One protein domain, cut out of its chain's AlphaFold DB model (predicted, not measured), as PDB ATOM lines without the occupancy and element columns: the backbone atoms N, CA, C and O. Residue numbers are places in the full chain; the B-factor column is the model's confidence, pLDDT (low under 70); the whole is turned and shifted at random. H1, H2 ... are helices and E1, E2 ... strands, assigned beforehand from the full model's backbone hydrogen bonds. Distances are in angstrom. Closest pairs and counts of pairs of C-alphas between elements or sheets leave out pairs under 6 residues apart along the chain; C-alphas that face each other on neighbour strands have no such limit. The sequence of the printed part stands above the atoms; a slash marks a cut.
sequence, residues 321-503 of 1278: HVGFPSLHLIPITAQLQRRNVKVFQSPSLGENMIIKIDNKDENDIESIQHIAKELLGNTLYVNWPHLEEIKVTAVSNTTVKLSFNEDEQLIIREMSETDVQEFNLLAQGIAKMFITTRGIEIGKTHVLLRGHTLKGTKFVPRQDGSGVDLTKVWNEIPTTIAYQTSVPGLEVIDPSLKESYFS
ATOM      1  N   HIS A 321     148.493 166.081 118.219       83.81
ATOM      2  CA  HIS A 321     147.792 164.987 117.548       83.81
ATOM      3  C   HIS A 321     147.008 164.145 118.562       83.81
ATOM      4  O   HIS A 321     147.586 163.534 119.465       83.81
ATOM      5  N   VAL A 322     145.684 164.084 118.388       82.56
ATOM      6  CA  VAL A 322     144.760 163.420 119.324       82.56
ATOM      7  C   VAL A 322     145.151 161.961 119.579       82.56
ATOM      8  O   VAL A 322     145.286 161.167 118.649       82.56
ATOM      9  N   GLY A 323     145.293 161.602 120.857       82.31
ATOM     10  CA  GLY A 323     145.587 160.238 121.309       82.31
ATOM     11  C   GLY A 323     147.076 159.923 121.490       82.31
ATOM     12  O   GLY A 323     147.403 158.902 122.096       82.31
ATOM     13  N   PHE A 324     147.979 160.799 121.043       87.06
ATOM     14  CA  PHE A 324     149.403 160.720 121.375       87.06
ATOM     15  C   PHE A 324     149.684 161.486 122.682       87.06
ATOM     16  O   PHE A 324     148.993 162.465 122.971       87.06
ATOM     17  N   PRO A 325     150.653 161.068 123.514       90.56
ATOM     18  CA  PRO A 325     151.091 161.861 124.659       90.56
ATOM     19  C   PRO A 325     152.096 162.942 124.236       90.56
ATOM     20  O   PRO A 325     152.908 162.711 123.342       90.56
ATOM     21  N   SER A 326     152.101 164.092 124.917       87.75
ATOM     22  CA  SER A 326     153.135 165.122 124.729       87.75
ATOM     23  C   SER A 326     153.585 165.727 126.058       87.75
ATOM     24  O   SER A 326     152.762 166.109 126.889       87.75
ATOM     25  N   LEU A 327     154.905 165.816 126.254       90.19
ATOM     26  CA  LEU A 327     155.521 166.405 127.448       90.19
ATOM     27  C   LEU A 327     155.795 167.912 127.301       90.19
ATOM     28  O   LEU A 327     155.706 168.618 128.295       90.19
ATOM     29  N   HIS A 328     156.076 168.425 126.094       87.12
ATOM     30  CA  HIS A 328     156.544 169.815 125.904       87.12
ATOM     31  C   HIS A 328     155.472 170.895 126.150       87.12
ATOM     32  O   HIS A 328     155.782 172.083 126.150       87.12
ATOM     33  N   LEU A 329     154.209 170.493 126.325       87.06
ATOM     34  CA  LEU A 329     153.059 171.392 126.487       87.06
ATOM     35  C   LEU A 329     152.961 172.036 127.881       87.06
ATOM     36  O   LEU A 329     152.133 172.920 128.085       87.06
ATOM     37  N   ILE A 330     153.781 171.593 128.836       88.88
ATOM     38  CA  ILE A 330     153.895 172.152 130.188       88.88
ATOM     39  C   ILE A 330     155.399 172.308 130.488       88.88
ATOM     40  O   ILE A 330     156.155 171.384 130.179       88.88
ATOM     41  N   PRO A 331     155.867 173.436 131.061       90.00
ATOM     42  CA  PRO A 331     157.267 173.589 131.458       90.00
ATOM     43  C   PRO A 331     157.614 172.609 132.587       90.00
ATOM     44  O   PRO A 331     156.871 172.474 133.567       90.00
ATOM     45  N   ILE A 332     158.724 171.889 132.422       93.31
ATOM     46  CA  ILE A 332     159.119 170.787 133.302       93.31
ATOM     47  C   ILE A 332     160.630 170.713 133.535       93.31
ATOM     48  O   ILE A 332     161.434 170.794 132.603       93.31
ATOM     49  N   THR A 333     160.993 170.387 134.772       94.12
ATOM     50  CA  THR A 333     162.323 169.911 135.158       94.12
ATOM     51  C   THR A 333     162.295 168.392 135.344       94.12
ATOM     52  O   THR A 333     161.317 167.828 135.831       94.12
ATOM     53  N   ALA A 334     163.361 167.689 134.949       95.19
ATOM     54  CA  ALA A 334     163.423 166.225 135.007       95.19
ATOM     55  C   ALA A 334     164.729 165.739 135.654       95.19
ATOM     56  O   ALA A 334     165.805 166.254 135.352       95.19
ATOM     57  N   GLN A 335     164.639 164.746 136.544       95.88
ATOM     58  CA  GLN A 335     165.782 164.201 137.279       95.88
ATOM     59  C   GLN A 335     165.608 162.700 137.553       95.88
ATOM     60  O   GLN A 335     164.535 162.259 137.965       95.88
ATOM     61  N   LEU A 336     166.677 161.911 137.412       97.00
ATOM     62  CA  LEU A 336     166.698 160.532 137.910       97.00
ATOM     63  C   LEU A 336     166.660 160.514 139.446       97.00
ATOM     64  O   LEU A 336     167.482 161.149 140.103       97.00
ATOM     65  N   GLN A 337     165.704 159.782 140.023       94.62
ATOM     66  CA  GLN A 337     165.619 159.545 141.468       94.62
ATOM     67  C   GLN A 337     165.166 158.108 141.774       94.62
ATOM     68  O   GLN A 337     164.307 157.536 141.091       94.62
ATOM     69  N   ARG A 338     165.680 157.532 142.869       92.94
ATOM     70  CA  ARG A 338     165.155 156.284 143.448       92.94
ATOM     71  C   ARG A 338     163.842 156.588 144.163       92.94
ATOM     72  O   ARG A 338     163.819 157.223 145.216       92.94
ATOM     73  N   ARG A 339     162.731 156.181 143.554       89.62
ATOM     74  CA  ARG A 339     161.366 156.378 144.054       89.62
ATOM     75  C   ARG A 339     160.558 155.111 143.806       89.62
ATOM     76  O   ARG A 339     160.712 154.457 142.782       89.62
ATOM     77  N   ASN A 340     159.620 154.827 144.702       91.06
ATOM     78  CA  ASN A 340     158.749 153.651 144.630       91.06
ATOM     79  C   ASN A 340     157.606 153.837 143.604       91.06
ATOM     80  O   ASN A 340     156.433 153.656 143.938       91.06
ATOM     81  N   VAL A 341     157.936 154.234 142.368       94.19
ATOM     82  CA  VAL A 341     156.975 154.391 141.262       94.19
ATOM     83  C   VAL A 341     156.452 153.013 140.868       94.19
ATOM     84  O   VAL A 341     157.216 152.066 140.698       94.19
ATOM     85  N   LYS A 342     155.135 152.878 140.745       93.25
ATOM     86  CA  LYS A 342     154.436 151.613 140.540       93.25
ATOM     87  C   LYS A 342     153.661 151.639 139.224       93.25
ATOM     88  O   LYS A 342     152.485 151.989 139.186       93.25
ATOM     89  N   VAL A 343     154.339 151.211 138.161       91.12
ATOM     90  CA  VAL A 343     153.736 150.964 136.836       91.12
ATOM     91  C   VAL A 343     153.043 149.591 136.791       91.12
ATOM     92  O   VAL A 343     152.014 149.431 136.141       91.12
ATOM     93  N   PHE A 344     153.573 148.600 137.520       89.12
ATOM     94  CA  PHE A 344     153.088 147.214 137.517       89.12
ATOM     95  C   PHE A 344     152.622 146.753 138.914       89.12
ATOM     96  O   PHE A 344     152.073 147.525 139.701       89.12
ATOM     97  N   GLN A 345     152.769 145.462 139.239       83.19
ATOM     98  CA  GLN A 345     152.254 144.875 140.485       83.19
ATOM     99  C   GLN A 345     153.055 145.305 141.731       83.19
ATOM    100  O   GLN A 345     152.459 145.500 142.796       83.19
ATOM    101  N   SER A 346     154.366 145.508 141.590       85.44
ATOM    102  CA  SER A 346     155.294 146.026 142.604       85.44
ATOM    103  C   SER A 346     155.772 147.445 142.253       85.44
ATOM    104  O   SER A 346     155.694 147.841 141.088       85.44
ATOM    105  N   PRO A 347     156.275 148.221 143.232       90.38
ATOM    106  CA  PRO A 347     157.083 149.404 142.951       90.38
ATOM    107  C   PRO A 347     158.387 149.051 142.219       90.38
ATOM    108  O   PRO A 347     158.882 147.928 142.331       90.38
ATOM    109  N   SER A 348     158.948 150.034 141.519       93.38
ATOM    110  CA  SER A 348     160.332 150.034 141.042       93.38
ATOM    111  C   SER A 348     161.308 150.060 142.222       93.38
ATOM    112  O   SER A 348     161.056 150.738 143.219       93.38
ATOM    113  N   LEU A 349     162.419 149.329 142.090       90.25
ATOM    114  CA  LEU A 349     163.573 149.386 142.999       90.25
ATOM    115  C   LEU A 349     164.720 150.242 142.429       90.25
ATOM    116  O   LEU A 349     165.641 150.603 143.158       90.25
ATOM    117  N   GLY A 350     164.673 150.536 141.127       91.44
ATOM    118  CA  GLY A 350     165.698 151.293 140.421       91.44
ATOM    119  C   GLY A 350     165.460 152.800 140.449       91.44
ATOM    120  O   GLY A 350     164.580 153.324 141.140       91.44
ATOM    121  N   GLU A 351     166.252 153.503 139.649       94.38
ATOM    122  CA  GLU A 351     166.057 154.922 139.374       94.38
ATOM    123  C   GLU A 351     164.962 155.127 138.328       94.38
ATOM    124  O   GLU A 351     164.724 154.296 137.454       94.38
ATOM    125  N   ASN A 352     164.248 156.240 138.460       95.00
ATOM    126  CA  ASN A 352     163.094 156.589 137.645       95.00
ATOM    127  C   ASN A 352     163.276 158.050 137.244       95.00
ATOM    128  O   ASN A 352     163.703 158.853 138.078       95.00
ATOM    129  N   MET A 353     162.938 158.408 136.006       96.50
ATOM    130  CA  MET A 353     162.922 159.812 135.603       96.50
ATOM    131  C   MET A 353     161.721 160.493 136.263       96.50
ATOM    132  O   MET A 353     160.582 160.283 135.850       96.50
ATOM    133  N   ILE A 354     161.978 161.262 137.317       96.00
ATOM    134  CA  ILE A 354     160.964 162.053 138.006       96.00
ATOM    135  C   ILE A 354     160.840 163.389 137.290       96.00
ATOM    136  O   ILE A 354     161.828 164.105 137.124       96.00
ATOM    137  N   ILE A 355     159.621 163.706 136.862       95.62
ATOM    138  CA  ILE A 355     159.308 164.933 136.133       95.62
ATOM    139  C   ILE A 355     158.560 165.865 137.078       95.62
ATOM    140  O   ILE A 355     157.461 165.549 137.528       95.62
ATOM    141  N   LYS A 356     159.148 167.013 137.386       94.56
ATOM    142  CA  LYS A 356     158.538 168.064 138.191       94.56
ATOM    143  C   LYS A 356     157.943 169.123 137.265       94.56
ATOM    144  O   LYS A 356     158.563 169.499 136.276       94.56
ATOM    145  N   ILE A 357     156.742 169.596 137.591       92.81
ATOM    146  CA  ILE A 357     156.129 170.729 136.889       92.81
ATOM    147  C   ILE A 357     156.731 172.029 137.421       92.81
ATOM    148  O   ILE A 357     156.745 172.267 138.634       92.81
ATOM    149  N   ASP A 358     157.214 172.868 136.509       87.00
ATOM    150  CA  ASP A 358     157.743 174.183 136.844       87.00
ATOM    151  C   ASP A 358     156.572 175.167 136.937       87.00
ATOM    152  O   ASP A 358     156.088 175.714 135.945       87.00
ATOM    153  N   ASN A 359     156.066 175.351 138.157       71.75
ATOM    154  CA  ASN A 359     155.028 176.340 138.431       71.75
ATOM    155  C   ASN A 359     155.508 177.743 138.020       71.75
ATOM    156  O   ASN A 359     156.609 178.150 138.391       71.75
ATOM    157  N   LYS A 360     154.637 178.509 137.346       62.81
ATOM    158  CA  LYS A 360     154.760 179.975 137.284       62.81
ATOM    159  C   LYS A 360     154.814 180.542 138.713       62.81
ATOM    160  O   LYS A 360     154.233 179.942 139.622       62.81
ATOM    161  N   ASP A 361     155.502 181.668 138.899       54.56
ATOM    162  CA  ASP A 361     155.736 182.271 140.218       54.56
ATOM    163  C   ASP A 361     154.442 182.452 141.030       54.56
ATOM    164  O   ASP A 361     153.384 182.746 140.477       54.56
ATOM    165  N   GLU A 362     154.516 182.360 142.367       53.53
ATOM    166  CA  GLU A 362     153.335 182.553 143.235       53.53
ATOM    167  C   GLU A 362     152.702 183.959 143.093       53.53
ATOM    168  O   GLU A 362     151.540 184.145 143.452       53.53
ATOM    169  N   ASN A 363     153.434 184.927 142.523       49.53
ATOM    170  CA  ASN A 363     152.949 186.272 142.181       49.53
ATOM    171  C   ASN A 363     152.171 186.332 140.849       49.53
ATOM    172  O   ASN A 363     151.365 187.241 140.662       49.53
ATOM    173  N   ASP A 364     152.398 185.368 139.951       50.56
ATOM    174  CA  ASP A 364     151.805 185.259 138.606       50.56
ATOM    175  C   ASP A 364     150.541 184.372 138.597       50.56
ATOM    176  O   ASP A 364     149.990 184.041 137.542       50.56
ATOM    177  N   ILE A 365     150.050 183.978 139.779       57.44
ATOM    178  CA  ILE A 365     148.760 183.300 139.927       57.44
ATOM    179  C   ILE A 365     147.649 184.317 139.647       57.44
ATOM    180  O   ILE A 365     147.178 185.025 140.541       57.44
ATOM    181  N   GLU A 366     147.217 184.355 138.388       59.19
ATOM    182  CA  GLU A 366     146.009 185.048 137.951       59.19
ATOM    183  C   GLU A 366     144.852 184.802 138.923       59.19
ATOM    184  O   GLU A 366     144.634 183.685 139.410       59.19
ATOM    185  N   SER A 367     144.079 185.852 139.212       74.25
ATOM    186  CA  SER A 367     142.967 185.734 140.151       74.25
ATOM    187  C   SER A 367     142.013 184.621 139.705       74.25
ATOM    188  O   SER A 367     141.724 184.467 138.520       74.25
ATOM    189  N   ILE A 368     141.468 183.850 140.653       82.44
ATOM    190  CA  ILE A 368     140.560 182.732 140.331       82.44
ATOM    191  C   ILE A 368     139.345 183.168 139.487       82.44
ATOM    192  O   ILE A 368     138.791 182.373 138.732       82.44
ATOM    193  N   GLN A 369     138.967 184.448 139.560       82.94
ATOM    194  CA  GLN A 369     137.950 185.065 138.709       82.94
ATOM    195  C   GLN A 369     138.386 185.184 137.236       82.94
ATOM    196  O   GLN A 369     137.544 185.032 136.358       82.94
ATOM    197  N   HIS A 370     139.671 185.425 136.952       84.25
ATOM    198  CA  HIS A 370     140.230 185.419 135.597       84.25
ATOM    199  C   HIS A 370     140.250 183.998 135.022       84.25
ATOM    200  O   HIS A 370     139.637 183.755 133.986       84.25
ATOM    201  N   ILE A 371     140.829 183.046 135.764       84.50
ATOM    202  CA  ILE A 371     140.895 181.623 135.385       84.50
ATOM    203  C   ILE A 371     139.485 181.065 135.124       84.50
ATOM    204  O   ILE A 371     139.249 180.364 134.143       84.50
ATOM    205  N   ALA A 372     138.500 181.408 135.960       86.12
ATOM    206  CA  ALA A 372     137.113 181.017 135.719       86.12
ATOM    207  C   ALA A 372     136.476 181.740 134.521       86.12
ATOM    208  O   ALA A 372     135.691 181.124 133.810       86.12
ATOM    209  N   LYS A 373     136.804 183.010 134.259       86.31
ATOM    210  CA  LYS A 373     136.295 183.739 133.086       86.31
ATOM    211  C   LYS A 373     136.812 183.151 131.766       86.31
ATOM    212  O   LYS A 373     136.088 183.198 130.775       86.31
ATOM    213  N   GLU A 374     138.034 182.623 131.743       85.38
ATOM    214  CA  GLU A 374     138.597 181.956 130.564       85.38
ATOM    215  C   GLU A 374     138.084 180.515 130.412       85.38
ATOM    216  O   GLU A 374     137.650 180.123 129.330       85.38
ATOM    217  N   LEU A 375     138.122 179.715 131.484       88.00
ATOM    218  CA  LEU A 375     137.954 178.261 131.378       88.00
ATOM    219  C   LEU A 375     136.522 177.762 131.601       88.00
ATOM    220  O   LEU A 375     136.172 176.698 131.094       88.00
ATOM    221  N   LEU A 376     135.691 178.464 132.379       89.31
ATOM    222  CA  LEU A 376     134.373 177.958 132.778       89.31
ATOM    223  C   LEU A 376     133.424 177.887 131.569       89.31
ATOM    224  O   LEU A 376     133.319 178.832 130.794       89.31
ATOM    225  N   GLY A 377     132.736 176.756 131.392       85.62
ATOM    226  CA  GLY A 377     131.888 176.490 130.224       85.62
ATOM    227  C   GLY A 377     132.657 176.133 128.945       85.62
ATOM    228  O   GLY A 377     132.099 175.448 128.088       85.62
ATOM    229  N   ASN A 378     133.931 176.511 128.841       89.25
ATOM    230  CA  ASN A 378     134.806 176.179 127.722       89.25
ATOM    231  C   ASN A 378     135.411 174.767 127.843       89.25
ATOM    232  O   ASN A 378     135.235 174.047 128.834       89.25
ATOM    233  N   THR A 379     136.102 174.362 126.779       90.00
ATOM    234  CA  THR A 379     136.785 173.071 126.641       90.00
ATOM    235  C   THR A 379     138.298 173.254 126.652       90.00
ATOM    236  O   THR A 379     138.815 174.080 125.903       90.00
ATOM    237  N   LEU A 380     139.009 172.454 127.446       91.31
ATOM    238  CA  LEU A 380     140.475 172.379 127.436       91.31
ATOM    239  C   LEU A 380     140.974 170.936 127.594       91.31
ATOM    240  O   LEU A 380     140.174 170.011 127.763       91.31
ATOM    241  N   TYR A 381     142.291 170.743 127.513       91.56
ATOM    242  CA  TYR A 381     142.922 169.429 127.610       91.56
ATOM    243  C   TYR A 381     143.520 169.182 128.998       91.56
ATOM    244  O   TYR A 381     144.082 170.076 129.629       91.56
ATOM    245  N   VAL A 382     143.376 167.954 129.490       91.88
ATOM    246  CA  VAL A 382     143.710 167.523 130.859       91.88
ATOM    247  C   VAL A 382     144.292 166.108 130.869       91.88
ATOM    248  O   VAL A 382     144.438 165.500 129.818       91.88
ATOM    249  N   ASN A 383     144.617 165.561 132.046       88.56
ATOM    250  CA  ASN A 383     145.205 164.223 132.224       88.56
ATOM    251  C   ASN A 383     146.623 164.054 131.633       88.56
ATOM    252  O   ASN A 383     147.097 162.924 131.478       88.56
ATOM    253  N   TRP A 384     147.344 165.167 131.435       91.62
ATOM    254  CA  TRP A 384     148.728 165.251 130.945       91.62
ATOM    255  C   TRP A 384     149.683 164.181 131.535       91.62
ATOM    256  O   TRP A 384     149.636 163.911 132.743       91.62
ATOM    257  N   PRO A 385     150.558 163.550 130.721       91.50
ATOM    258  CA  PRO A 385     150.818 163.833 129.301       91.50
ATOM    259  C   PRO A 385     149.839 163.185 128.310       91.50
ATOM    260  O   PRO A 385     149.858 163.536 127.135       91.50
ATOM    261  N   HIS A 386     148.982 162.262 128.755       91.12
ATOM    262  CA  HIS A 386     147.955 161.638 127.913       91.12
ATOM    263  C   HIS A 386     146.712 162.530 127.888       91.12
ATOM    264  O   HIS A 386     145.840 162.408 128.746       91.12
ATOM    265  N   LEU A 387     146.680 163.470 126.941       90.75
ATOM    266  CA  LEU A 387     145.664 164.514 126.927       90.75
ATOM    267  C   LEU A 387     144.271 164.001 126.534       90.75
ATOM    268  O   LEU A 387     144.079 163.382 125.489       90.75
ATOM    269  N   GLU A 388     143.289 164.335 127.367       89.62
ATOM    270  CA  GLU A 388     141.858 164.141 127.126       89.62
ATOM    271  C   GLU A 388     141.138 165.497 127.163       89.62
ATOM    272  O   GLU A 388     141.506 166.373 127.944       89.62
ATOM    273  N   GLU A 389     140.103 165.680 126.342       90.50
ATOM    274  CA  GLU A 389     139.292 166.904 126.345       90.50
ATOM    275  C   GLU A 389     138.254 166.880 127.485       90.50
ATOM    276  O   GLU A 389     137.586 165.866 127.717       90.50
ATOM    277  N   ILE A 390     138.073 168.010 128.173       92.94
ATOM    278  CA  ILE A 390     137.087 168.197 129.247       92.94
ATOM    279  C   ILE A 390     136.327 169.520 129.071       92.94
ATOM    280  O   ILE A 390     136.937 170.549 128.784       92.94
ATOM    281  N   LYS A 391     135.003 169.517 129.293       92.69
ATOM    282  CA  LYS A 391     134.203 170.747 129.454       92.69
ATOM    283  C   LYS A 391     134.156 171.128 130.934       92.69
ATOM    284  O   LYS A 391     133.690 170.329 131.752       92.69
ATOM    285  N   VAL A 392     134.619 172.326 131.295       93.44
ATOM    286  CA  VAL A 392     134.694 172.775 132.700       93.44
ATOM    287  C   VAL A 392     133.321 173.241 133.195       93.44
ATOM    288  O   VAL A 392     132.666 174.056 132.548       93.44
ATOM    289  N   THR A 393     132.893 172.763 134.366       92.75
ATOM    290  CA  THR A 393     131.627 173.162 135.016       92.75
ATOM    291  C   THR A 393     131.821 173.830 136.380       92.75
ATOM    292  O   THR A 393     130.916 174.525 136.843       92.75
ATOM    293  N   ALA A 394     132.999 173.700 137.006       92.25
ATOM    294  CA  ALA A 394     133.393 174.520 138.153       92.25
ATOM    295  C   ALA A 394     134.916 174.732 138.257       92.25
ATOM    296  O   ALA A 394     135.706 173.860 137.896       92.25
ATOM    297  N   VAL A 395     135.311 175.863 138.841       93.06
ATOM    298  CA  VAL A 395     136.684 176.201 139.252       93.06
ATOM    299  C   VAL A 395     136.670 176.489 140.755       93.06
ATOM    300  O   VAL A 395     135.751 177.140 141.251       93.06
ATOM    301  N   SER A 396     137.649 175.986 141.507       92.69
ATOM    302  CA  SER A 396     137.681 176.131 142.972       92.69
ATOM    303  C   SER A 396     139.093 176.249 143.534       92.69
ATOM    304  O   SER A 396     140.022 175.632 143.017       92.69
ATOM    305  N   ASN A 397     139.234 177.010 144.619       90.88
ATOM    306  CA  ASN A 397     140.407 177.033 145.498       90.88
ATOM    307  C   ASN A 397     139.953 176.816 146.958       90.88
ATOM    308  O   ASN A 397     138.849 176.337 147.210       90.88
ATOM    309  N   THR A 398     140.785 177.182 147.934       88.56
ATOM    310  CA  THR A 398     140.474 177.074 149.368       88.56
ATOM    311  C   THR A 398     139.568 178.181 149.927       88.56
ATOM    312  O   THR A 398     139.294 178.159 151.123       88.56
ATOM    313  N   THR A 399     139.101 179.146 149.122       88.12
ATOM    314  CA  THR A 399     138.243 180.254 149.593       88.12
ATOM    315  C   THR A 399     136.912 180.349 148.854       88.12
ATOM    316  O   THR A 399     135.883 180.574 149.488       88.12
ATOM    317  N   VAL A 400     136.898 180.140 147.535       91.06
ATOM    318  CA  VAL A 400     135.694 180.237 146.699       91.06
ATOM    319  C   VAL A 400     135.601 179.121 145.661       91.06
ATOM    320  O   VAL A 400     136.594 178.561 145.188       91.06
ATOM    321  N   LYS A 401     134.361 178.848 145.263       91.38
ATOM    322  CA  LYS A 401     133.976 177.979 144.158       91.38
ATOM    323  C   LYS A 401     133.102 178.762 143.183       91.38
ATOM    324  O   LYS A 401     132.117 179.385 143.580       91.38
ATOM    325  N   LEU A 402     133.484 178.710 141.915       91.31
ATOM    326  CA  LEU A 402     132.848 179.377 140.785       91.31
ATOM    327  C   LEU A 402     132.264 178.302 139.863       91.31
ATOM    328  O   LEU A 402     132.970 177.364 139.499       91.31
ATOM    329  N   SER A 403     130.984 178.402 139.509       90.50
ATOM    330  CA  SER A 403     130.291 177.410 138.670       90.50
ATOM    331  C   SER A 403     129.096 178.022 137.948       90.50
ATOM    332  O   SER A 403     128.475 178.931 138.489       90.50
ATOM    333  N   PHE A 404     128.728 177.502 136.778       84.94
ATOM    334  CA  PHE A 404     127.484 177.903 136.112       84.94
ATOM    335  C   PHE A 404     126.261 177.155 136.665       84.94
ATOM    336  O   PHE A 404     126.377 176.013 137.117       84.94
ATOM    337  N   ASN A 405     125.094 177.803 136.627       78.94
ATOM    338  CA  ASN A 405     123.794 177.150 136.796       78.94
ATOM    339  C   ASN A 405     123.254 176.619 135.444       78.94
ATOM    340  O   ASN A 405     123.933 176.702 134.422       78.94
ATOM    341  N   GLU A 406     122.031 176.080 135.434       74.00
ATOM    342  CA  GLU A 406     121.376 175.565 134.216       74.00
ATOM    343  C   GLU A 406     121.050 176.663 133.177       74.00
ATOM    344  O   GLU A 406     120.926 176.355 131.995       74.00
ATOM    345  N   ASP A 407     120.991 177.936 133.592       73.94
ATOM    346  CA  ASP A 407     120.796 179.124 132.740       73.94
ATOM    347  C   ASP A 407     122.126 179.819 132.349       73.94
ATOM    348  O   ASP A 407     122.129 180.993 131.977       73.94
ATOM    349  N   GLU A 408     123.268 179.136 132.505       74.62
ATOM    350  CA  GLU A 408     124.635 179.650 132.272       74.62
ATOM    351  C   GLU A 408     125.022 180.903 133.103       74.62
ATOM    352  O   GLU A 408     125.958 181.635 132.780       74.62
ATOM    353  N   GLN A 409     124.353 181.139 134.238       79.25
ATOM    354  CA  GLN A 409     124.662 182.232 135.170       79.25
ATOM    355  C   GLN A 409     125.754 181.836 136.170       79.25
ATOM    356  O   GLN A 409     125.737 180.740 136.737       79.25
ATOM    357  N   LEU A 410     126.707 182.742 136.415       83.88
ATOM    358  CA  LEU A 410     127.837 182.515 137.321       83.88
ATOM    359  C   LEU A 410     127.395 182.523 138.793       83.88
ATOM    360  O   LEU A 410     127.105 183.574 139.365       83.88
ATOM    361  N   ILE A 411     127.433 181.356 139.431       85.88
ATOM    362  CA  ILE A 411     127.320 181.202 140.881       85.88
ATOM    363  C   ILE A 411     128.709 181.352 141.506       85.88
ATOM    364  O   ILE A 411     129.653 180.652 141.132       85.88
ATOM    365  N   ILE A 412     128.800 182.223 142.512       88.81
ATOM    366  CA  ILE A 412     129.941 182.332 143.424       88.81
ATOM    367  C   ILE A 412     129.509 181.792 144.789       88.81
ATOM    368  O   ILE A 412     128.540 182.281 145.368       88.81
ATOM    369  N   ARG A 413     130.222 180.788 145.307       90.25
ATOM    370  CA  ARG A 413     130.026 180.232 146.654       90.25
ATOM    371  C   ARG A 413     131.329 180.302 147.445       90.25
ATOM    372  O   ARG A 413     132.372 179.890 146.946       90.25
ATOM    373  N   GLU A 414     131.250 180.754 148.689       89.62
ATOM    374  CA  GLU A 414     132.343 180.646 149.660       89.62
ATOM    375  C   GLU A 414     132.514 179.189 150.128       89.62
ATOM    376  O   GLU A 414     131.543 178.434 150.255       89.62
ATOM    377  N   MET A 415     133.761 178.777 150.346       88.94
ATOM    378  CA  MET A 415     134.112 177.422 150.771       88.94
ATOM    379  C   MET A 415     133.963 177.282 152.289       88.94
ATOM    380  O   MET A 415     134.561 178.035 153.053       88.94
ATOM    381  N   SER A 416     133.189 176.295 152.736       91.06
ATOM    382  CA  SER A 416     133.103 175.926 154.154       91.06
ATOM    383  C   SER A 416     134.328 175.124 154.607       91.06
ATOM    384  O   SER A 416     135.043 174.548 153.785       91.06
ATOM    385  N   GLU A 417     134.535 174.995 155.921       89.94
ATOM    386  CA  GLU A 417     135.615 174.169 156.484       89.94
ATOM    387  C   GLU A 417     135.596 172.722 155.955       89.94
ATOM    388  O   GLU A 417     136.654 172.152 155.684       89.94
ATOM    389  N   THR A 418     134.411 172.140 155.732       92.88
ATOM    390  CA  THR A 418     134.276 170.800 155.140       92.88
ATOM    391  C   THR A 418     134.640 170.776 153.658       92.88
ATOM    392  O   THR A 418     135.302 169.838 153.220       92.88
ATOM    393  N   ASP A 419     134.282 171.815 152.893       90.06
ATOM    394  CA  ASP A 419     134.655 171.908 151.473       90.06
ATOM    395  C   ASP A 419     136.181 172.071 151.318       90.06
ATOM    396  O   ASP A 419     136.783 171.518 150.398       90.06
ATOM    397  N   VAL A 420     136.828 172.800 152.237       91.62
ATOM    398  CA  VAL A 420     138.292 172.960 152.279       91.62
ATOM    399  C   VAL A 420     138.988 171.656 152.683       91.62
ATOM    400  O   VAL A 420     140.053 171.340 152.146       91.62
ATOM    401  N   GLN A 421     138.404 170.853 153.576       92.50
ATOM    402  CA  GLN A 421     138.915 169.509 153.876       92.50
ATOM    403  C   GLN A 421     138.796 168.575 152.659       92.50
ATOM    404  O   GLN A 421     139.773 167.902 152.324       92.50
ATOM    405  N   GLU A 422     137.662 168.581 151.946       93.06
ATOM    406  CA  GLU A 422     137.490 167.820 150.696       93.06
ATOM    407  C   GLU A 422     138.511 168.259 149.630       93.06
ATOM    408  O   GLU A 422     139.206 167.414 149.062       93.06
ATOM    409  N   PHE A 423     138.677 169.571 149.416       94.00
ATOM    410  CA  PHE A 423     139.665 170.139 148.490       94.00
ATOM    411  C   PHE A 423     141.081 169.617 148.770       94.00
ATOM    412  O   PHE A 423     141.763 169.145 147.859       94.00
ATOM    413  N   ASN A 424     141.519 169.657 150.034       94.06
ATOM    414  CA  ASN A 424     142.855 169.202 150.422       94.06
ATOM    415  C   ASN A 424     143.037 167.688 150.232       94.06
ATOM    416  O   ASN A 424     144.085 167.259 149.747       94.06
ATOM    417  N   LEU A 425     142.024 166.876 150.555       94.94
ATOM    418  CA  LEU A 425     142.063 165.425 150.339       94.94
ATOM    419  C   LEU A 425     142.117 165.067 148.845       94.94
ATOM    420  O   LEU A 425     142.899 164.200 148.452       94.94
ATOM    421  N   LEU A 426     141.343 165.760 148.002       94.50
ATOM    422  CA  LEU A 426     141.368 165.577 146.548       94.50
ATOM    423  C   LEU A 426     142.717 166.003 145.950       94.50
ATOM    424  O   LEU A 426     143.311 165.238 145.192       94.50
ATOM    425  N   ALA A 427     143.243 167.169 146.336       94.25
ATOM    426  CA  ALA A 427     144.549 167.654 145.892       94.25
ATOM    427  C   ALA A 427     145.690 166.688 146.268       94.25
ATOM    428  O   ALA A 427     146.512 166.338 145.419       94.25
ATOM    429  N   GLN A 428     145.710 166.191 147.511       94.69
ATOM    430  CA  GLN A 428     146.682 165.185 147.957       94.69
ATOM    431  C   GLN A 428     146.509 163.846 147.225       94.69
ATOM    432  O   GLN A 428     147.503 163.211 146.876       94.69
ATOM    433  N   GLY A 429     145.269 163.423 146.957       95.19
ATOM    434  CA  GLY A 429     144.968 162.217 146.184       95.19
ATOM    435  C   GLY A 429     145.499 162.288 144.749       95.19
ATOM    436  O   GLY A 429     146.176 161.360 144.303       95.19
ATOM    437  N   ILE A 430     145.262 163.409 144.060       94.44
ATOM    438  CA  ILE A 430     145.759 163.667 142.700       94.44
ATOM    439  C   ILE A 430     147.294 163.708 142.697       94.44
ATOM    440  O   ILE A 430     147.918 162.956 141.948       94.44
ATOM    441  N   ALA A 431     147.921 164.499 143.574       94.12
ATOM    442  CA  ALA A 431     149.382 164.588 143.651       94.12
ATOM    443  C   ALA A 431     150.035 163.223 143.945       94.12
ATOM    444  O   ALA A 431     150.993 162.829 143.277       94.12
ATOM    445  N   LYS A 432     149.467 162.449 144.883       94.06
ATOM    446  CA  LYS A 432     149.918 161.088 145.196       94.06
ATOM    447  C   LYS A 432     149.769 160.144 144.002       94.06
ATOM    448  O   LYS A 432     150.670 159.340 143.765       94.06
ATOM    449  N   MET A 433     148.673 160.225 143.245       93.19
ATOM    450  CA  MET A 433     148.483 159.429 142.028       93.19
ATOM    451  C   MET A 433     149.569 159.740 140.990       93.19
ATOM    452  O   MET A 433     150.218 158.810 140.507       93.19
ATOM    453  N   PHE A 434     149.804 161.019 140.684       94.19
ATOM    454  CA  PHE A 434     150.798 161.439 139.690       94.19
ATOM    455  C   PHE A 434     152.213 160.954 140.053       94.19
ATOM    456  O   PHE A 434     152.852 160.306 139.222       94.19
ATOM    457  N   ILE A 435     152.673 161.129 141.298       93.12
ATOM    458  CA  ILE A 435     154.028 160.684 141.672       93.12
ATOM    459  C   ILE A 435     154.145 159.156 141.776       93.12
ATOM    460  O   ILE A 435     155.145 158.588 141.341       93.12
ATOM    461  N   THR A 436     153.126 158.456 142.296       92.81
ATOM    462  CA  THR A 436     153.216 156.995 142.503       92.81
ATOM    463  C   THR A 436     152.947 156.161 141.256       92.81
ATOM    464  O   THR A 436     153.455 155.047 141.191       92.81
ATOM    465  N   THR A 437     152.191 156.655 140.269       90.56
ATOM    466  CA  THR A 437     151.860 155.885 139.047       90.56
ATOM    467  C   THR A 437     152.508 156.426 137.775       90.56
ATOM    468  O   THR A 437     152.740 155.649 136.853       90.56
ATOM    469  N   ARG A 438     152.830 157.728 137.719       92.38
ATOM    470  CA  ARG A 438     153.406 158.388 136.531       92.38
ATOM    471  C   ARG A 438     154.828 158.923 136.742       92.38
ATOM    472  O   ARG A 438     155.453 159.327 135.773       92.38
ATOM    473  N   GLY A 439     155.330 158.961 137.982       94.81
ATOM    474  CA  GLY A 439     156.619 159.586 138.310       94.81
ATOM    475  C   GLY A 439     156.608 161.119 138.239       94.81
ATOM    476  O   GLY A 439     157.666 161.726 138.123       94.81
ATOM    477  N   ILE A 440     155.432 161.756 138.293       95.19
ATOM    478  CA  ILE A 440     155.286 163.208 138.105       95.19
ATOM    479  C   ILE A 440     155.065 163.917 139.451       95.19
ATOM    480  O   ILE A 440     154.142 163.576 140.192       95.19
ATOM    481  N   GLU A 441     155.860 164.945 139.743       94.44
ATOM    482  CA  GLU A 441     155.708 165.828 140.903       94.44
ATOM    483  C   GLU A 441     155.016 167.142 140.496       94.44
ATOM    484  O   GLU A 441     155.635 168.073 139.984       94.44
ATOM    485  N   ILE A 442     153.702 167.226 140.734       92.31
ATOM    486  CA  ILE A 442     152.848 168.360 140.319       92.31
ATOM    487  C   ILE A 442     152.871 169.559 141.288       92.31
ATOM    488  O   ILE A 442     152.022 170.445 141.194       92.31
ATOM    489  N   GLY A 443     153.778 169.556 142.268       88.56
ATOM    490  CA  GLY A 443     153.861 170.577 143.314       88.56
ATOM    491  C   GLY A 443     152.604 170.709 144.190       88.56
ATOM    492  O   GLY A 443     151.769 169.806 144.305       88.56
ATOM    493  N   LYS A 444     152.476 171.869 144.842       88.62
ATOM    494  CA  LYS A 444     151.289 172.261 145.613       88.62
ATOM    495  C   LYS A 444     150.169 172.653 144.645       88.62
ATOM    496  O   LYS A 444     150.391 173.430 143.724       88.62
ATOM    497  N   THR A 445     148.958 172.141 144.862       91.06
ATOM    498  CA  THR A 445     147.793 172.442 144.010       91.06
ATOM    499  C   THR A 445     146.973 173.575 144.622       91.06
ATOM    500  O   THR A 445     146.412 173.411 145.702       91.06
ATOM    501  N   HIS A 446     146.911 174.724 143.943       89.06
ATOM    502  CA  HIS A 446     146.205 175.924 144.423       89.06
ATOM    503  C   HIS A 446     144.780 176.044 143.855       89.06
ATOM    504  O   HIS A 446     143.915 176.643 144.491       89.06
ATOM    505  N   VAL A 447     144.526 175.453 142.681       91.00
ATOM    506  CA  VAL A 447     143.231 175.476 141.984       91.00
ATOM    507  C   VAL A 447     142.885 174.067 141.498       91.00
ATOM    508  O   VAL A 447     143.702 173.402 140.858       91.00
ATOM    509  N   LEU A 448     141.657 173.628 141.785       93.69
ATOM    510  CA  LEU A 448     141.054 172.423 141.220       93.69
ATOM    511  C   LEU A 448     139.973 172.814 140.207       93.69
ATOM    512  O   LEU A 448     139.043 173.564 140.525       93.69
ATOM    513  N   LEU A 449     140.089 172.259 139.002       93.25
ATOM    514  CA  LEU A 449     139.055 172.267 137.974       93.25
ATOM    515  C   LEU A 449     138.123 171.071 138.186       93.25
ATOM    516  O   LEU A 449     138.575 169.976 138.526       93.25
ATOM    517  N   ARG A 450     136.828 171.248 137.927       93.81
ATOM    518  CA  ARG A 450     135.851 170.159 137.838       93.81
ATOM    519  C   ARG A 450     135.070 170.290 136.540       93.81
ATOM    520  O   ARG A 450     134.613 171.375 136.185       93.81
ATOM    521  N   GLY A 451     134.925 169.182 135.828       93.06
ATOM    522  CA  GLY A 451     134.307 169.162 134.508       93.06
ATOM    523  C   GLY A 451     133.978 167.751 134.046       93.06
ATOM    524  O   GLY A 451     134.209 166.784 134.769       93.06
ATOM    525  N   HIS A 452     133.438 167.635 132.841       91.88
ATOM    526  CA  HIS A 452     133.004 166.369 132.256       91.88
ATOM    527  C   HIS A 452     133.916 166.026 131.080       91.88
ATOM    528  O   HIS A 452     134.043 166.830 130.157       91.88
ATOM    529  N   THR A 453     134.591 164.874 131.121       91.19
ATOM    530  CA  THR A 453     135.502 164.445 130.044       91.19
ATOM    531  C   THR A 453     134.732 163.984 128.811       91.19
ATOM    532  O   THR A 453     133.580 163.546 128.908       91.19
ATOM    533  N   LEU A 454     135.351 164.094 127.636       86.81
ATOM    534  CA  LEU A 454     134.746 163.706 126.367       86.81
ATOM    535  C   LEU A 454     134.505 162.185 126.315       86.81
ATOM    536  O   LEU A 454     135.427 161.375 126.397       86.81
ATOM    537  N   LYS A 455     133.241 161.790 126.143       82.69
ATOM    538  CA  LYS A 455     132.799 160.394 125.973       82.69
ATOM    539  C   LYS A 455     132.940 159.946 124.515       82.69
ATOM    540  O   LYS A 455     133.198 158.775 124.245       82.69
ATOM    541  N   GLY A 456     132.773 160.884 123.584       79.06
ATOM    542  CA  GLY A 456     132.897 160.710 122.138       79.06
ATOM    543  C   GLY A 456     132.086 161.772 121.392       79.06
ATOM    544  O   GLY A 456     131.608 162.733 121.993       79.06
ATOM    545  N   THR A 457     131.885 161.587 120.090       77.81
ATOM    546  CA  THR A 457     131.017 162.441 119.268       77.81
ATOM    547  C   THR A 457     129.793 161.669 118.772       77.81
ATOM    548  O   THR A 457     129.822 160.445 118.650       77.81
ATOM    549  N   LYS A 458     128.684 162.378 118.530       77.94
ATOM    550  CA  LYS A 458     127.393 161.826 118.103       77.94
ATOM    551  C   LYS A 458     126.861 162.590 116.901       77.94
ATOM    552  O   LYS A 458     126.688 163.806 116.964       77.94
ATOM    553  N   PHE A 459     126.511 161.853 115.856       78.94
ATOM    554  CA  PHE A 459     125.710 162.364 114.752       78.94
ATOM    555  C   PHE A 459     124.257 162.550 115.199       78.94
ATOM    556  O   PHE A 459     123.604 161.589 115.618       78.94
ATOM    557  N   VAL A 460     123.756 163.783 115.133       79.38
ATOM    558  CA  VAL A 460     122.397 164.155 115.548       79.38
ATOM    559  C   VAL A 460     121.660 164.772 114.356       79.38
ATOM    560  O   VAL A 460     121.993 165.879 113.935       79.38
ATOM    561  N   PRO A 461     120.657 164.079 113.785       79.75
ATOM    562  CA  PRO A 461     119.798 164.654 112.757       79.75
ATOM    563  C   PRO A 461     118.988 165.836 113.298       79.75
ATOM    564  O   PRO A 461     118.334 165.718 114.339       79.75
ATOM    565  N   ARG A 462     118.986 166.958 112.574       79.88
ATOM    566  CA  ARG A 462     118.212 168.147 112.953       79.88
ATOM    567  C   ARG A 462     116.704 167.915 112.795       79.88
ATOM    568  O   ARG A 462     116.254 167.157 111.932       79.88
ATOM    569  N   GLN A 463     115.904 168.588 113.628       76.81
ATOM    570  CA  GLN A 463     114.443 168.395 113.685       76.81
ATOM    571  C   GLN A 463     113.700 168.942 112.451       76.81
ATOM    572  O   GLN A 463     112.668 168.391 112.058       76.81
ATOM    573  N   ASP A 464     114.240 169.992 111.831       75.62
ATOM    574  CA  ASP A 464     113.790 170.595 110.567       75.62
ATOM    575  C   ASP A 464     114.060 169.693 109.339       75.62
ATOM    576  O   ASP A 464     113.360 169.766 108.324       75.62
ATOM    577  N   GLY A 465     115.047 168.801 109.452       70.25
ATOM    578  CA  GLY A 465     115.566 167.972 108.373       70.25
ATOM    579  C   GLY A 465     116.671 168.635 107.549       70.25
ATOM    580  O   GLY A 465     117.000 168.105 106.493       70.25
ATOM    581  N   SER A 466     117.263 169.751 108.003       75.69
ATOM    582  CA  SER A 466     118.319 170.466 107.262       75.69
ATOM    583  C   SER A 466     119.687 169.769 107.276       75.69
ATOM    584  O   SER A 466     120.643 170.318 106.740       75.69
ATOM    585  N   GLY A 467     119.793 168.562 107.841       80.88
ATOM    586  CA  GLY A 467     120.985 167.710 107.813       80.88
ATOM    587  C   GLY A 467     121.242 166.993 109.138       80.88
ATOM    588  O   GLY A 467     120.322 166.765 109.934       80.88
ATOM    589  N   VAL A 468     122.501 166.623 109.356       80.81
ATOM    590  CA  VAL A 468     123.003 165.906 110.534       80.81
ATOM    591  C   VAL A 468     124.256 166.608 111.052       80.81
ATOM    592  O   VAL A 468     125.241 166.713 110.322       80.81
ATOM    593  N   ASP A 469     124.225 167.056 112.307       81.25
ATOM    594  CA  ASP A 469     125.360 167.708 112.971       81.25
ATOM    595  C   ASP A 469     126.213 166.694 113.744       81.25
ATOM    596  O   ASP A 469     125.683 165.749 114.344       81.25
ATOM    597  N   LEU A 470     127.526 166.923 113.808       79.44
ATOM    598  CA  LEU A 470     128.424 166.219 114.721       79.44
ATOM    599  C   LEU A 470     128.516 166.956 116.070       79.44
ATOM    600  O   LEU A 470     129.106 168.028 116.172       79.44
ATOM    601  N   THR A 471     127.960 166.368 117.131       81.50
ATOM    602  CA  THR A 471     127.929 166.960 118.485       81.50
ATOM    603  C   THR A 471     128.869 166.232 119.451       81.50
ATOM    604  O   THR A 471     129.004 165.009 119.386       81.50
ATOM    605  N   LYS A 472     129.534 166.954 120.367       83.94
ATOM    606  CA  LYS A 472     130.370 166.348 121.422       83.94
ATOM    607  C   LYS A 472     129.496 165.843 122.575       83.94
ATOM    608  O   LYS A 472     128.662 166.586 123.089       83.94
ATOM    609  N   VAL A 473     129.701 164.592 122.990       84.06
ATOM    610  CA  VAL A 473     129.011 163.962 124.125       84.06
ATOM    611  C   VAL A 473     129.985 163.821 125.286       84.06
ATOM    612  O   VAL A 473     131.084 163.290 125.132       84.06
ATOM    613  N   TRP A 474     129.561 164.262 126.464       86.94
ATOM    614  CA  TRP A 474     130.372 164.307 127.679       86.94
ATOM    615  C   TRP A 474     129.989 163.176 128.646       86.94
ATOM    616  O   TRP A 474     128.895 162.615 128.562       86.94
ATOM    617  N   ASN A 475     130.893 162.807 129.551       85.00
ATOM    618  CA  ASN A 475     130.610 161.824 130.598       85.00
ATOM    619  C   ASN A 475     129.677 162.403 131.673       85.00
ATOM    620  O   ASN A 475     129.829 163.545 132.092       85.00
ATOM    621  N   GLU A 476     128.726 161.604 132.157       83.06
ATOM    622  CA  GLU A 476     127.724 162.041 133.147       83.06
ATOM    623  C   GLU A 476     128.363 162.374 134.510       83.06
ATOM    624  O   GLU A 476     127.975 163.337 135.170       83.06
ATOM    625  N   ILE A 477     129.385 161.611 134.911       86.38
ATOM    626  CA  ILE A 477     130.124 161.807 136.163       86.38
ATOM    627  C   ILE A 477     131.248 162.835 135.934       86.38
ATOM    628  O   ILE A 477     132.131 162.574 135.114       86.38
ATOM    629  N   PRO A 478     131.268 163.975 136.653       90.12
ATOM    630  CA  PRO A 478     132.341 164.955 136.535       90.12
ATOM    631  C   PRO A 478     133.615 164.508 137.265       90.12
ATOM    632  O   PRO A 478     133.565 164.036 138.402       90.12
ATOM    633  N   THR A 479     134.764 164.746 136.641       91.88
ATOM    634  CA  THR A 479     136.109 164.512 137.184       91.88
ATOM    635  C   THR A 479     136.706 165.795 137.764       91.88
ATOM    636  O   THR A 479     136.489 166.879 137.216       91.88
ATOM    637  N   THR A 480     137.501 165.672 138.831       93.88
ATOM    638  CA  THR A 480     138.248 166.782 139.456       93.88
ATOM    639  C   THR A 480     139.738 166.664 139.130       93.88
ATOM    640  O   THR A 480     140.301 165.578 139.260       93.88
ATOM    641  N   ILE A 481     140.371 167.758 138.700       94.12
ATOM    642  CA  ILE A 481     141.723 167.779 138.115       94.12
ATOM    643  C   ILE A 481     142.498 169.009 138.621       94.12
ATOM    644  O   ILE A 481     141.917 170.070 138.843       94.12
ATOM    645  N   ALA A 482     143.813 168.878 138.816       93.19
ATOM    646  CA  ALA A 482     144.691 169.977 139.225       93.19
ATOM    647  C   ALA A 482     144.985 170.926 138.049       93.19
ATOM    648  O   ALA A 482     145.393 170.465 136.980       93.19
ATOM    649  N   TYR A 483     144.801 172.240 138.235       91.12
ATOM    650  CA  TYR A 483     144.929 173.227 137.149       91.12
ATOM    651  C   TYR A 483     146.305 173.187 136.462       91.12
ATOM    652  O   TYR A 483     146.378 173.162 135.236       91.12
ATOM    653  N   GLN A 484     147.387 173.043 137.230       89.56
ATOM    654  CA  GLN A 484     148.757 172.963 136.711       89.56
ATOM    655  C   GLN A 484     149.078 171.667 135.929       89.56
ATOM    656  O   GLN A 484     150.205 171.478 135.497       89.56
ATOM    657  N   THR A 485     148.099 170.772 135.732       91.69
ATOM    658  CA  THR A 485     148.195 169.570 134.870       91.69
ATOM    659  C   THR A 485     147.309 169.660 133.617       91.69
ATOM    660  O   THR A 485     146.999 168.643 132.989       91.69
ATOM    661  N   SER A 486     146.859 170.872 133.279       91.31
ATOM    662  CA  SER A 486     145.949 171.161 132.169       91.31
ATOM    663  C   SER A 486     146.572 172.115 131.147       91.31
ATOM    664  O   SER A 486     147.454 172.901 131.485       91.31
ATOM    665  N   VAL A 487     146.117 172.023 129.897       88.56
ATOM    666  CA  VAL A 487     146.634 172.781 128.751       88.56
ATOM    667  C   VAL A 487     145.463 173.527 128.087       88.56
ATOM    668  O   VAL A 487     144.688 172.913 127.340       88.56
ATOM    669  N   PRO A 488     145.267 174.828 128.385       83.06
ATOM    670  CA  PRO A 488     144.303 175.678 127.688       83.06
ATOM    671  C   PRO A 488     144.817 176.082 126.296       83.06
ATOM    672  O   PRO A 488     146.009 175.994 126.015       83.06
ATOM    673  N   GLY A 489     143.912 176.519 125.414       78.94
ATOM    674  CA  GLY A 489     144.260 177.142 124.123       78.94
ATOM    675  C   GLY A 489     144.981 176.260 123.089       78.94
ATOM    676  O   GLY A 489     145.459 176.786 122.090       78.94
ATOM    677  N   LEU A 490     145.078 174.946 123.313       83.06
ATOM    678  CA  LEU A 490     145.873 174.032 122.489       83.06
ATOM    679  C   LEU A 490     145.359 173.920 121.042       83.06
ATOM    680  O   LEU A 490     144.199 173.566 120.822       83.06
ATOM    681  N   GLU A 491     146.238 174.132 120.058       78.00
ATOM    682  CA  GLU A 491     145.953 173.818 118.654       78.00
ATOM    683  C   GLU A 491     146.012 172.300 118.419       78.00
ATOM    684  O   GLU A 491     147.000 171.635 118.740       78.00
ATOM    685  N   VAL A 492     144.931 171.745 117.858       79.06
ATOM    686  CA  VAL A 492     144.736 170.295 117.716       79.06
ATOM    687  C   VAL A 492     144.347 169.927 116.293       79.06
ATOM    688  O   VAL A 492     143.333 170.394 115.772       79.06
ATOM    689  N   ILE A 493     145.101 169.005 115.692       70.38
ATOM    690  CA  ILE A 493     144.722 168.363 114.430       70.38
ATOM    691  C   ILE A 493     143.979 167.064 114.753       70.38
ATOM    692  O   ILE A 493     144.596 166.042 115.065       70.38
ATOM    693  N   ASP A 494     142.650 167.097 114.628       69.38
ATOM    694  CA  ASP A 494     141.792 165.908 114.626       69.38
ATOM    695  C   ASP A 494     141.292 165.609 113.195       69.38
ATOM    696  O   ASP A 494     140.385 166.284 112.694       69.38
ATOM    697  N   PRO A 495     141.835 164.581 112.511       62.88
ATOM    698  CA  PRO A 495     141.363 164.168 111.190       62.88
ATOM    699  C   PRO A 495     139.891 163.730 111.153       62.88
ATOM    700  O   PRO A 495     139.308 163.675 110.072       62.88
ATOM    701  N   SER A 496     139.288 163.399 112.299       60.50
ATOM    702  CA  SER A 496     137.903 162.932 112.399       60.50
ATOM    703  C   SER A 496     136.856 164.052 112.378       60.50
ATOM    704  O   SER A 496     135.691 163.755 112.116       60.50
ATOM    705  N   LEU A 497     137.266 165.313 112.579       58.84
ATOM    706  CA  LEU A 497     136.395 166.498 112.553       58.84
ATOM    707  C   LEU A 497     136.308 167.185 111.176       58.84
ATOM    708  O   LEU A 497     135.592 168.174 111.042       58.84
ATOM    709  N   LYS A 498     137.013 166.679 110.151       55.94
ATOM    710  CA  LYS A 498     137.073 167.302 108.809       55.94
ATOM    711  C   LYS A 498     135.726 167.397 108.081       55.94
ATOM    712  O   LYS A 498     135.587 168.231 107.194       55.94
ATOM    713  N   GLU A 499     134.752 166.574 108.458       59.62
ATOM    714  CA  GLU A 499     133.375 166.613 107.959       59.62
ATOM    715  C   GLU A 499     132.440 166.771 109.170       59.62
ATOM    716  O   GLU A 499     132.122 165.809 109.871       59.62
ATOM    717  N   SER A 500     132.060 168.014 109.475       62.16
ATOM    718  CA  SER A 500     131.269 168.380 110.664       62.16
ATOM    719  C   SER A 500     129.751 168.286 110.461       62.16
ATOM    720  O   SER A 500     128.991 168.255 111.434       62.16
ATOM    721  N   TYR A 501     129.316 168.226 109.202       70.06
ATOM    722  CA  TYR A 501     127.928 168.241 108.754       70.06
ATOM    723  C   TYR A 501     127.742 167.255 107.594       70.06
ATOM    724  O   TYR A 501     128.605 167.154 106.723       70.06
ATOM    725  N   PHE A 502     126.594 166.575 107.560       74.12
ATOM    726  CA  PHE A 502     126.192 165.674 106.474       74.12
ATOM    727  C   PHE A 502     124.738 165.926 106.071       74.12
ATOM    728  O   PHE A 502     123.892 166.219 106.924       74.12
ATOM    729  N   SER A 503     124.398 165.727 104.796       82.31
ATOM    730  CA  SER A 503     122.991 165.618 104.400       82.31
ATOM    731  C   SER A 503     122.350 164.341 104.968       82.31
ATOM    732  O   SER A 503     123.021 163.364 105.315       82.31
TER     733      SER A 503
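This is residues 321 to 503 of the 1278 residues of an uncharacterized protein of Acyrthosiphon pisum (UniProt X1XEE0). A strongly twisted, branched sheet of seven strands, E3 to E9, makes the body, with the short helix H1 over one face and the long helix H2 crossing the opposite face. The hairpin E1 and E2 lies at one end of the long axis, near the last residues of H2, and the long hairpin E7 and E8 reaches out as an arm to the other end. The printed part has 183 residues, with two named helices and nine named strands in the order E1 E2 H1 E3 E4 E5 E6 H2 E7 E8 E9; both sheets are antiparallel, and the class is mixed, helices and strands. It is only just compact, close to loose, with a radius of gyration of the C-alphas of 18.9 A, and elongated, spanning 62 by 40 by 31 A.

Start at E1, residues 332 to 338, and E2, residues 351 to 357, an antiparallel hairpin with N 333 and O 356 at 3.0 A. Next, H1, residues 368 to 375, is on the larger sheet at a height of 8.6 A, over E4, residues 388 to 396; their closest C-alphas, Ala 372 and Val 395, are 6.0 A apart. E3, residues 379 to 382, E4, E5, residues 400 to 404, and E6, residues 410 to 414, form a meander, each strand the antiparallel neighbour of the one before; look for N 382 and O 388 at 2.9 A, N 395 and O 402 at 2.9 A, and N 401 and O 413 at 2.8 A. E4 bends by 80 degrees at residue 393, with E3 and E5 on one side and E7, residues 448 to 461, on the other side, where N 393 and O 450 are 2.9 A apart. H2, residues 417 to 438, is on the opposite face from H1 and runs across the strands, at 77 degrees to E9, residues 479 to 482, on the local plane; their closest C-alphas, Ala 427 and Ala 482, are 7.1 A apart. The closest C-alphas of H2 and E2, Ile 435 and Ile 354, are 8.0 A apart. E7 has E9 and E8, residues 468 to 474, on one side, with N 449 and O 481 at 2.9 A and N 458 and O 471 at 2.8 A. In H1 and H2 every O i to N i+4 pair is within hydrogen-bond range.

Find C-alpha 332 at (159.119, 170.787, 133.302), where E1 begins. From C-alpha 417 at (135.615, 174.169, 156.484), H2 runs 31.0 A; E7 runs 36.4 A and E4 20.3 A. E9 ends at C-alpha 482, (144.691, 169.977, 139.225).

The C-alphas farthest apart, Leu 349 and Asp 464, are 63.1 A apart. The printed part has no cut; the link E1 to E2, 12 residues, is long. Residues 483 to 503 hold no named element, but 501 to 502 pair antiparallel with 468 to 469 of E8. Mean pLDDT of the printed part is 85.8; residues 360 to 366 and 494 to 500 are under 70.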